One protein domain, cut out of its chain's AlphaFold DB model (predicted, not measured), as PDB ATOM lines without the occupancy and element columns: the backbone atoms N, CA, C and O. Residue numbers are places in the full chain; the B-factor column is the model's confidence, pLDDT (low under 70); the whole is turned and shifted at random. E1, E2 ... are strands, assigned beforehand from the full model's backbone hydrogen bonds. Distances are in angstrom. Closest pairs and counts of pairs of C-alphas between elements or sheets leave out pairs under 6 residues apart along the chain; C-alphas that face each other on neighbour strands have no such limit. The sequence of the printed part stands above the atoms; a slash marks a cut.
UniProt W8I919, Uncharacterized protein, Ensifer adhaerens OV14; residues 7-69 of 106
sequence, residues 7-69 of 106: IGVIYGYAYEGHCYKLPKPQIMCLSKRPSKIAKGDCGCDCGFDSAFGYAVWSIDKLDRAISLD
ATOM      1  N   ILE A   7      69.651 124.299 -14.073       94.81
ATOM      2  CA  ILE A   7      68.702 125.045 -13.248       94.81
ATOM      3  C   ILE A   7      68.284 126.302 -14.014       94.81
ATOM      4  O   ILE A   7      69.097 126.878 -14.740       94.81
ATOM      5  N   GLY A   8      67.028 126.716 -13.877       93.69
ATOM      6  CA  GLY A   8      66.510 127.909 -14.537       93.69
ATOM      7  C   GLY A   8      65.290 128.488 -13.834       93.69
ATOM      8  O   GLY A   8      64.631 127.812 -13.045       93.69
ATOM      9  N   VAL A   9      64.998 129.753 -14.133       93.81
ATOM     10  CA  VAL A   9      63.748 130.409 -13.736       93.81
ATOM     11  C   VAL A   9      62.744 130.221 -14.864       93.81
ATOM     12  O   VAL A   9      62.965 130.668 -15.988       93.81
ATOM     13  N   ILE A  10      61.649 129.537 -14.564       93.19
ATOM     14  CA  ILE A  10      60.615 129.172 -15.522       93.19
ATOM     15  C   ILE A  10      59.469 130.169 -15.409       93.19
ATOM     16  O   ILE A  10      58.867 130.328 -14.347       93.19
ATOM     17  N   TYR A  11      59.176 130.843 -16.519       91.56
ATOM     18  CA  TYR A  11      58.102 131.836 -16.628       91.56
ATOM     19  C   TYR A  11      56.820 131.265 -17.237       91.56
ATOM     20  O   TYR A  11      55.745 131.844 -17.084       91.56
ATOM     21  N   GLY A  12      56.922 130.141 -17.939       91.12
ATOM     22  CA  GLY A  12      55.826 129.535 -18.677       91.12
ATOM     23  C   GLY A  12      56.210 128.167 -19.216       91.12
ATOM     24  O   GLY A  12      57.365 127.752 -19.121       91.12
ATOM     25  N   TYR A  13      55.232 127.470 -19.775       89.88
ATOM     26  CA  TYR A  13      55.412 126.174 -20.421       89.88
ATOM     27  C   TYR A  13      54.559 126.094 -21.686       89.88
ATOM     28  O   TYR A  13      53.588 126.833 -21.841       89.88
ATOM     29  N   ALA A  14      54.928 125.194 -22.593       87.31
ATOM     30  CA  ALA A  14      54.135 124.883 -23.772       87.31
ATOM     31  C   ALA A  14      53.679 123.424 -23.711       87.31
ATOM     32  O   ALA A  14      54.476 122.542 -23.392       87.31
ATOM     33  N   TYR A  15      52.406 123.175 -23.996       85.44
ATOM     34  CA  TYR A  15      51.816 121.839 -24.011       85.44
ATOM     35  C   TYR A  15      50.722 121.785 -25.079       85.44
ATOM     36  O   TYR A  15      49.926 122.714 -25.181       85.44
ATOM     37  N   GLU A  16      50.726 120.735 -25.908       83.75
ATOM     38  CA  GLU A  16      49.744 120.526 -26.991       83.75
ATOM     39  C   GLU A  16      49.562 121.740 -27.929       83.75
ATOM     40  O   GLU A  16      48.464 122.052 -28.372       83.75
ATOM     41  N   GLY A  17      50.654 122.451 -28.238       78.56
ATOM     42  CA  GLY A  17      50.625 123.621 -29.130       78.56
ATOM     43  C   GLY A  17      50.151 124.923 -28.472       78.56
ATOM     44  O   GLY A  17      50.140 125.967 -29.120       78.56
ATOM     45  N   HIS A  18      49.822 124.896 -27.181       81.62
ATOM     46  CA  HIS A  18      49.443 126.077 -26.413       81.62
ATOM     47  C   HIS A  18      50.564 126.527 -25.480       81.62
ATOM     48  O   HIS A  18      51.242 125.707 -24.858       81.62
ATOM     49  N   CYS A  19      50.738 127.842 -25.357       85.44
ATOM     50  CA  CYS A  19      51.673 128.454 -24.421       85.44
ATOM     51  C   CYS A  19      50.925 128.962 -23.190       85.44
ATOM     52  O   CYS A  19      49.950 129.703 -23.298       85.44
ATOM     53  N   TYR A  20      51.423 128.601 -22.014       86.31
ATOM     54  CA  TYR A  20      50.859 128.968 -20.725       86.31
ATOM     55  C   TYR A  20      51.881 129.777 -19.940       86.31
ATOM     56  O   TYR A  20      53.035 129.371 -19.789       86.31
ATOM     57  N   LYS A  21      51.454 130.922 -19.408       88.50
ATOM     58  CA  LYS A  21      52.267 131.735 -18.505       88.50
ATOM     59  C   LYS A  21      52.005 131.306 -17.066       88.50
ATOM     60  O   LYS A  21      50.854 131.173 -16.656       88.50
ATOM     61  N   LEU A  22      53.068 131.105 -16.297       87.25
ATOM     62  CA  LEU A  22      52.939 130.818 -14.876       87.25
ATOM     63  C   LEU A  22      52.534 132.098 -14.125       87.25
ATOM     64  O   LEU A  22      53.065 133.171 -14.423       87.25
ATOM     65  N   PRO A  23      51.638 132.009 -13.124       86.56
ATOM     66  CA  PRO A  23      51.238 133.170 -12.327       86.56
ATOM     67  C   PRO A  23      52.409 133.739 -11.513       86.56
ATOM     68  O   PRO A  23      52.508 134.947 -11.321       86.56
ATOM     69  N   LYS A  24      53.323 132.866 -11.071       86.44
ATOM     70  CA  LYS A  24      54.580 133.213 -10.406       86.44
ATOM     71  C   LYS A  24      55.715 132.430 -11.075       86.44
ATOM     72  O   LYS A  24      55.566 131.215 -11.228       86.44
ATOM     73  N   PRO A  25      56.836 133.074 -11.442       89.69
ATOM     74  CA  PRO A  25      58.007 132.358 -11.933       89.69
ATOM     75  C   PRO A  25      58.509 131.346 -10.897       89.69
ATOM     76  O   PRO A  25      58.548 131.649  -9.703       89.69
ATOM     77  N   GLN A  26      58.893 130.153 -11.347       90.94
ATOM     78  CA  GLN A  26      59.389 129.081 -10.480       90.94
ATOM     79  C   GLN A  26      60.845 128.759 -10.794       90.94
ATOM     80  O   GLN A  26      61.229 128.691 -11.960       90.94
ATOM     81  N   ILE A  27      61.659 128.530  -9.767       93.62
ATOM     82  CA  ILE A  27      63.023 128.035  -9.956       93.62
ATOM     83  C   ILE A  27      62.934 126.517 -10.099       93.62
ATOM     84  O   ILE A  27      62.416 125.846  -9.210       93.62
ATOM     85  N   MET A  28      63.422 125.964 -11.207       94.44
ATOM     86  CA  MET A  28      63.370 124.523 -11.458       94.44
ATOM     87  C   MET A  28      64.739 123.965 -11.833       94.44
ATOM     88  O   MET A  28      65.453 124.530 -12.661       94.44
ATOM     89  N   CYS A  29      65.077 122.817 -11.252       94.06
ATOM     90  CA  CYS A  29      66.217 121.998 -11.644       94.06
ATOM     91  C   CYS A  29      65.741 120.881 -12.577       94.06
ATOM     92  O   CYS A  29      64.840 120.115 -12.228       94.06
ATOM     93  N   LEU A  30      66.359 120.778 -13.753       94.12
ATOM     94  CA  LEU A  30      65.878 119.972 -14.872       94.12
ATOM     95  C   LEU A  30      66.948 118.977 -15.352       94.12
ATOM     96  O   LEU A  30      68.153 119.246 -15.306       94.12
ATOM     97  N   SER A  31      66.512 117.817 -15.847       93.31
ATOM     98  CA  SER A  31      67.374 116.729 -16.348       93.31
ATOM     99  C   SER A  31      68.005 116.993 -17.725       93.31
ATOM    100  O   SER A  31      68.861 116.231 -18.184       93.31
ATOM    101  N   LYS A  32      67.609 118.078 -18.399       92.62
ATOM    102  CA  LYS A  32      68.083 118.476 -19.734       92.62
ATOM    103  C   LYS A  32      68.725 119.858 -19.697       92.62
ATOM    104  O   LYS A  32      68.541 120.605 -18.742       92.62
ATOM    105  N   ARG A  33      69.520 120.184 -20.717       92.25
ATOM    106  CA  ARG A  33      70.085 121.529 -20.901       92.25
ATOM    107  C   ARG A  33      69.111 122.405 -21.697       92.25
ATOM    108  O   ARG A  33      68.380 121.852 -22.520       92.25
ATOM    109  N   PRO A  34      69.117 123.729 -21.477       92.94
ATOM    110  CA  PRO A  34      68.317 124.639 -22.281       92.94
ATOM    111  C   PRO A  34      68.775 124.622 -23.740       92.94
ATOM    112  O   PRO A  34      69.973 124.554 -24.028       92.94
ATOM    113  N   SER A  35      67.822 124.745 -24.653       90.62
ATOM    114  CA  SER A  35      68.045 125.042 -26.063       90.62
ATOM    115  C   SER A  35      67.466 126.414 -26.408       90.62
ATOM    116  O   SER A  35      66.635 126.975 -25.688       90.62
ATOM    117  N   LYS A  36      67.938 126.994 -27.515       86.75
ATOM    118  CA  LYS A  36      67.335 128.216 -28.055       86.75
ATOM    119  C   LYS A  36      65.918 127.902 -28.527       86.75
ATOM    120  O   LYS A  36      65.685 126.848 -29.114       86.75
ATOM    121  N   ILE A  37      65.003 128.837 -28.295       83.50
ATOM    122  CA  ILE A  37      63.653 128.770 -28.853       83.50
ATOM    123  C   ILE A  37      63.784 128.766 -30.380       83.50
ATOM    124  O   ILE A  37      64.485 129.610 -30.944       83.50
ATOM    125  N   ALA A  38      63.165 127.788 -31.042       75.50
ATOM    126  CA  ALA A  38      63.117 127.760 -32.496       75.50
ATOM    127  C   ALA A  38      62.350 128.999 -32.981       75.50
ATOM    128  O   ALA A  38      61.246 129.270 -32.514       75.50
ATOM    129  N   LYS A  39      62.945 129.777 -33.893       64.06
ATOM    130  CA  LYS A  39      62.229 130.872 -34.557       64.06
ATOM    131  C   LYS A  39      61.174 130.261 -35.478       64.06
ATOM    132  O   LYS A  39      61.536 129.721 -36.519       64.06
ATOM    133  N   GLY A  40      59.906 130.363 -35.092       56.72
ATOM    134  CA  GLY A  40      58.761 129.975 -35.916       56.72
ATOM    135  C   GLY A  40      57.724 129.134 -35.168       56.72
ATOM    136  O   GLY A  40      58.072 128.171 -34.492       56.72
ATOM    137  N   ASP A  41      56.459 129.520 -35.341       50.00
ATOM    138  CA  ASP A  41      55.224 128.753 -35.116       50.00
ATOM    139  C   ASP A  41      54.653 128.556 -33.693       50.00
ATOM    140  O   ASP A  41      53.721 127.766 -33.538       50.00
ATOM    141  N   CYS A  42      55.023 129.352 -32.672       55.97
ATOM    142  CA  CYS A  42      53.979 129.706 -31.684       55.97
ATOM    143  C   CYS A  42      53.061 130.700 -32.421       55.97
ATOM    144  O   CYS A  42      53.326 131.892 -32.460       55.97
ATOM    145  N   GLY A  43      52.010 130.224 -33.103       55.88
ATOM    146  CA  GLY A  43      50.988 131.077 -33.744       55.88
ATOM    147  C   GLY A  43      50.154 131.890 -32.737       55.88
ATOM    148  O   GLY A  43      49.053 132.340 -33.040       55.88
ATOM    149  N   CYS A  44      50.653 132.020 -31.512       57.12
ATOM    150  CA  CYS A  44      50.078 132.718 -30.386       57.12
ATOM    151  C   CYS A  44      51.044 133.830 -29.968       57.12
ATOM    152  O   CYS A  44      52.255 133.689 -30.079       57.12
ATOM    153  N   ASP A  45      50.520 134.950 -29.476       64.81
ATOM    154  CA  ASP A  45      51.321 136.097 -29.029       64.81
ATOM    155  C   ASP A  45      51.938 135.806 -27.645       64.81
ATOM    156  O   ASP A  45      51.639 136.431 -26.628       64.81
ATOM    157  N   CYS A  46      52.723 134.723 -27.579       68.94
ATOM    158  CA  CYS A  46      53.160 134.088 -26.343       68.94
ATOM    159  C   CYS A  46      54.255 134.895 -25.613       68.94
ATOM    160  O   CYS A  46      54.519 134.656 -24.435       68.94
ATOM    161  N   GLY A  47      54.878 135.868 -26.292       75.19
ATOM    162  CA  GLY A  47      55.867 136.797 -25.731       75.19
ATOM    163  C   GLY A  47      57.234 136.183 -25.390       75.19
ATOM    164  O   GLY A  47      58.129 136.895 -24.931       75.19
ATOM    165  N   PHE A  48      57.423 134.880 -25.614       79.44
ATOM    166  CA  PHE A  48      58.675 134.167 -25.357       79.44
ATOM    167  C   PHE A  48      59.514 134.063 -26.636       79.44
ATOM    168  O   PHE A  48      59.435 133.075 -27.362       79.44
ATOM    169  N   ASP A  49      60.335 135.080 -26.906       80.31
ATOM    170  CA  ASP A  49      61.265 135.083 -28.044       80.31
ATOM    171  C   ASP A  49      62.719 134.870 -27.592       80.31
ATOM    172  O   ASP A  49      63.205 135.470 -26.628       80.31
ATOM    173  N   SER A  50      63.442 134.061 -28.364       81.06
ATOM    174  CA  SER A  50      64.904 133.971 -28.363       81.06
ATOM    175  C   SER A  50      65.622 135.333 -28.388       81.06
ATOM    176  O   SER A  50      66.696 135.459 -27.801       81.06
ATOM    177  N   ALA A  51      65.041 136.358 -29.026       82.56
ATOM    178  CA  ALA A  51      65.588 137.714 -29.102       82.56
ATOM    179  C   ALA A  51      65.689 138.399 -27.728       82.56
ATOM    180  O   ALA A  51      66.590 139.206 -27.513       82.56
ATOM    181  N   PHE A  52      64.816 138.035 -26.782       84.56
ATOM    182  CA  PHE A  52      64.848 138.528 -25.400       84.56
ATOM    183  C   PHE A  52      65.724 137.669 -24.475       84.56
ATOM    184  O   PHE A  52      65.731 137.873 -23.264       84.56
ATOM    185  N   GLY A  53      66.462 136.698 -25.024       86.12
ATOM    186  CA  GLY A  53      67.324 135.804 -24.249       86.12
ATOM    187  C   GLY A  53      66.588 134.644 -23.576       86.12
ATOM    188  O   GLY A  53      67.193 133.941 -22.766       86.12
ATOM    189  N   TYR A  54      65.314 134.405 -23.908       88.38
ATOM    190  CA  TYR A  54      64.603 133.228 -23.417       88.38
ATOM    191  C   TYR A  54      65.168 131.940 -24.025       88.38
ATOM    192  O   TYR A  54      65.530 131.868 -25.204       88.38
ATOM    193  N   ALA A  55      65.195 130.899 -23.201       90.75
ATOM    194  CA  ALA A  55      65.558 129.547 -23.588       90.75
ATOM    195  C   ALA A  55      64.452 128.573 -23.177       90.75
ATOM    196  O   ALA A  55      63.651 128.866 -22.287       90.75
ATOM    197  N   VAL A  56      64.417 127.413 -23.825       91.94
ATOM    198  CA  VAL A  56      63.405 126.384 -23.591       91.94
ATOM    199  C   VAL A  56      64.060 125.066 -23.205       91.94
ATOM    200  O   VAL A  56      65.177 124.755 -23.613       91.94
ATOM    201  N   TRP A  57      63.343 124.275 -22.416       93.06
ATOM    202  CA  TRP A  57      63.705 122.902 -22.108       93.06
ATOM    203  C   TRP A  57      62.641 121.965 -22.677       93.06
ATOM    204  O   TRP A  57      61.477 122.042 -22.294       93.06
ATOM    205  N   SER A  58      63.039 121.059 -23.571       90.25
ATOM    206  CA  SER A  58      62.151 120.029 -24.129       90.25
ATOM    207  C   SER A  58      62.212 118.763 -23.277       90.25
ATOM    208  O   SER A  58      63.105 117.929 -23.436       90.25
ATOM    209  N   ILE A  59      61.281 118.639 -22.339       89.06
ATOM    210  CA  ILE A  59      61.264 117.609 -21.293       89.06
ATOM    211  C   ILE A  59      60.040 116.702 -21.494       89.06
ATOM    212  O   ILE A  59      58.984 117.185 -21.891       89.06
ATOM    213  N   ASP A  60      60.194 115.395 -21.272       89.00
ATOM    214  CA  ASP A  60      59.085 114.432 -21.292       89.00
ATOM    215  C   ASP A  60      58.296 114.516 -19.973       89.00
ATOM    216  O   ASP A  60      58.853 114.823 -18.922       89.00
ATOM    217  N   LYS A  61      57.002 114.198 -19.991       85.25
ATOM    218  CA  LYS A  61      56.157 114.155 -18.788       85.25
ATOM    219  C   LYS A  61      56.668 113.193 -17.702       85.25
ATOM    220  O   LYS A  61      56.316 113.369 -16.541       85.25
ATOM    221  N   LEU A  62      57.459 112.179 -18.067       87.62
ATOM    222  CA  LEU A  62      58.057 111.223 -17.126       87.62
ATOM    223  C   LEU A  62      59.473 111.614 -16.666       87.62
ATOM    224  O   LEU A  62      60.049 110.933 -15.814       87.62
ATOM    225  N   ASP A  63      60.049 112.686 -17.214       89.12
ATOM    226  CA  ASP A  63      61.392 113.127 -16.849       89.12
ATOM    227  C   ASP A  63      61.418 113.723 -15.432       89.12
ATOM    228  O   ASP A  63      60.483 114.366 -14.951       89.12
ATOM    229  N   ARG A  64      62.557 113.557 -14.755       86.81
ATOM    230  CA  ARG A  64      62.760 114.085 -13.405       86.81
ATOM    231  C   ARG A  64      62.958 115.606 -13.417       86.81
ATOM    232  O   ARG A  64      63.872 116.111 -14.071       86.81
ATOM    233  N   ALA A  65      62.182 116.309 -12.596       90.00
ATOM    234  CA  ALA A  65      62.326 117.736 -12.317       90.00
ATOM    235  C   ALA A  65      62.208 118.010 -10.809       90.00
ATOM    236  O   ALA A  65      61.538 117.273 -10.085       90.00
ATOM    237  N   ILE A  66      62.865 119.068 -10.330       90.88
ATOM    238  CA  ILE A  66      62.750 119.558  -8.949       90.88
ATOM    239  C   ILE A  66      62.303 121.016  -9.023       90.88
ATOM    240  O   ILE A  66      62.985 121.819  -9.653       90.88
ATOM    241  N   SER A  67      61.181 121.355  -8.391       90.38
ATOM    242  CA  SER A  67      60.744 122.746  -8.224       90.38
ATOM    243  C   SER A  67      61.205 123.264  -6.862       90.38
ATOM    244  O   SER A  67      61.057 122.571  -5.854       90.38
ATOM    245  N   LEU A  68      61.803 124.452  -6.844       88.44
ATOM    246  CA  LEU A  68      62.323 125.124  -5.658       88.44
ATOM    247  C   LEU A  68      61.464 126.362  -5.375       88.44
ATOM    248  O   LEU A  68      61.420 127.293  -6.181       88.44
ATOM    249  N   ASP A  69      60.821 126.392  -4.209       84.25
ATOM    250  CA  ASP A  69      60.189 127.595  -3.662       84.25
ATOM    251  C   ASP A  69      61.023 128.071  -2.472       84.25
ATOM    252  O   ASP A  69      61.111 127.391  -1.450       84.25
TER     253      ASP A  69
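What this domain is: This is residues 7 to 69 of the 106 residues of an uncharacterized protein of Ensifer adhaerens OV14 (UniProt W8I919). A strongly twisted, bent hairpin of two long strands, E1 and E2, makes a small sheet with the short strand E3 beside one end of E2, and one long loop, residues 31 to 64, runs out over one face of this sheet and folds back to E3. Residues 35 to 36 and 55 to 56, a short antiparallel pairing, join the outgoing and returning parts of that loop. The printed part has 63 residues with no named helix and three named strands, E1, E2 and E3 along the chain; the sheet has the order E1 - E2 - E3, all antiparallel. The class is all strand, though under half of the residues, 26 of 63, are in named elements. The whole is compact, with a radius of gyration of the C-alphas of 11.7 A, and its outline is rounded, with spans of 29 by 22 by 22 A.

Where its parts are: E2, the longest strand, is residues 18 to 30, 21.0 A from first to last C-alpha, and it bends by 109 degrees at residue 27. E1 is residues 7 to 15, 20.3 A long, and bends by 82 degrees at residue 11; it begins at C-alpha 7, (68.702, 125.045, -13.248). E3 is residues 65 to 68, 9.9 A long, and ends at C-alpha 68, (62.323, 125.124, -5.658).

How they stand to each other: E2 is the inner strand of the sheet, and E1 and E3 are its edge strands. E1 and E2 form a hairpin with a tight link of 2 residues; they are antiparallel, with 151 degrees between their N-to-C directions. The C-alphas of Ile 7 and Cys 29 face each other at 4.2 A, and those of Tyr 15 and His 18 at 5.4 A. N 10 and O 26 are within hydrogen-bond range at 2.8 A, as are N 20 and O 13 at 2.8 A. E2 and E3 are a hairpin too, antiparallel, with a long link. The C-alphas of Met 28 and Ser 67 face each other at 4.5 A. N 29 and O 66 are within hydrogen-bond range at 2.8 A, and N 66 and O 29 at 2.9 A. The three strands form a meander, each strand the antiparallel neighbour of the one before. The sheet is strongly twisted, its C-alphas lying up to 5.4 A off the best plane through them.

The domain as a whole: The two C-alphas farthest apart are those of Gly 40 and Asp 69, at 32.4 A, while the first and last printed C-alphas, of Ile 7 and Asp 69, are 13.1 A apart. The printed part has no cut. The link from E2 to E3, residues 31 to 64, is long, with 34 residues. The mean pLDDT of the printed part is 84.4, and residues 39 to 46, which include Gly 40, are under 70.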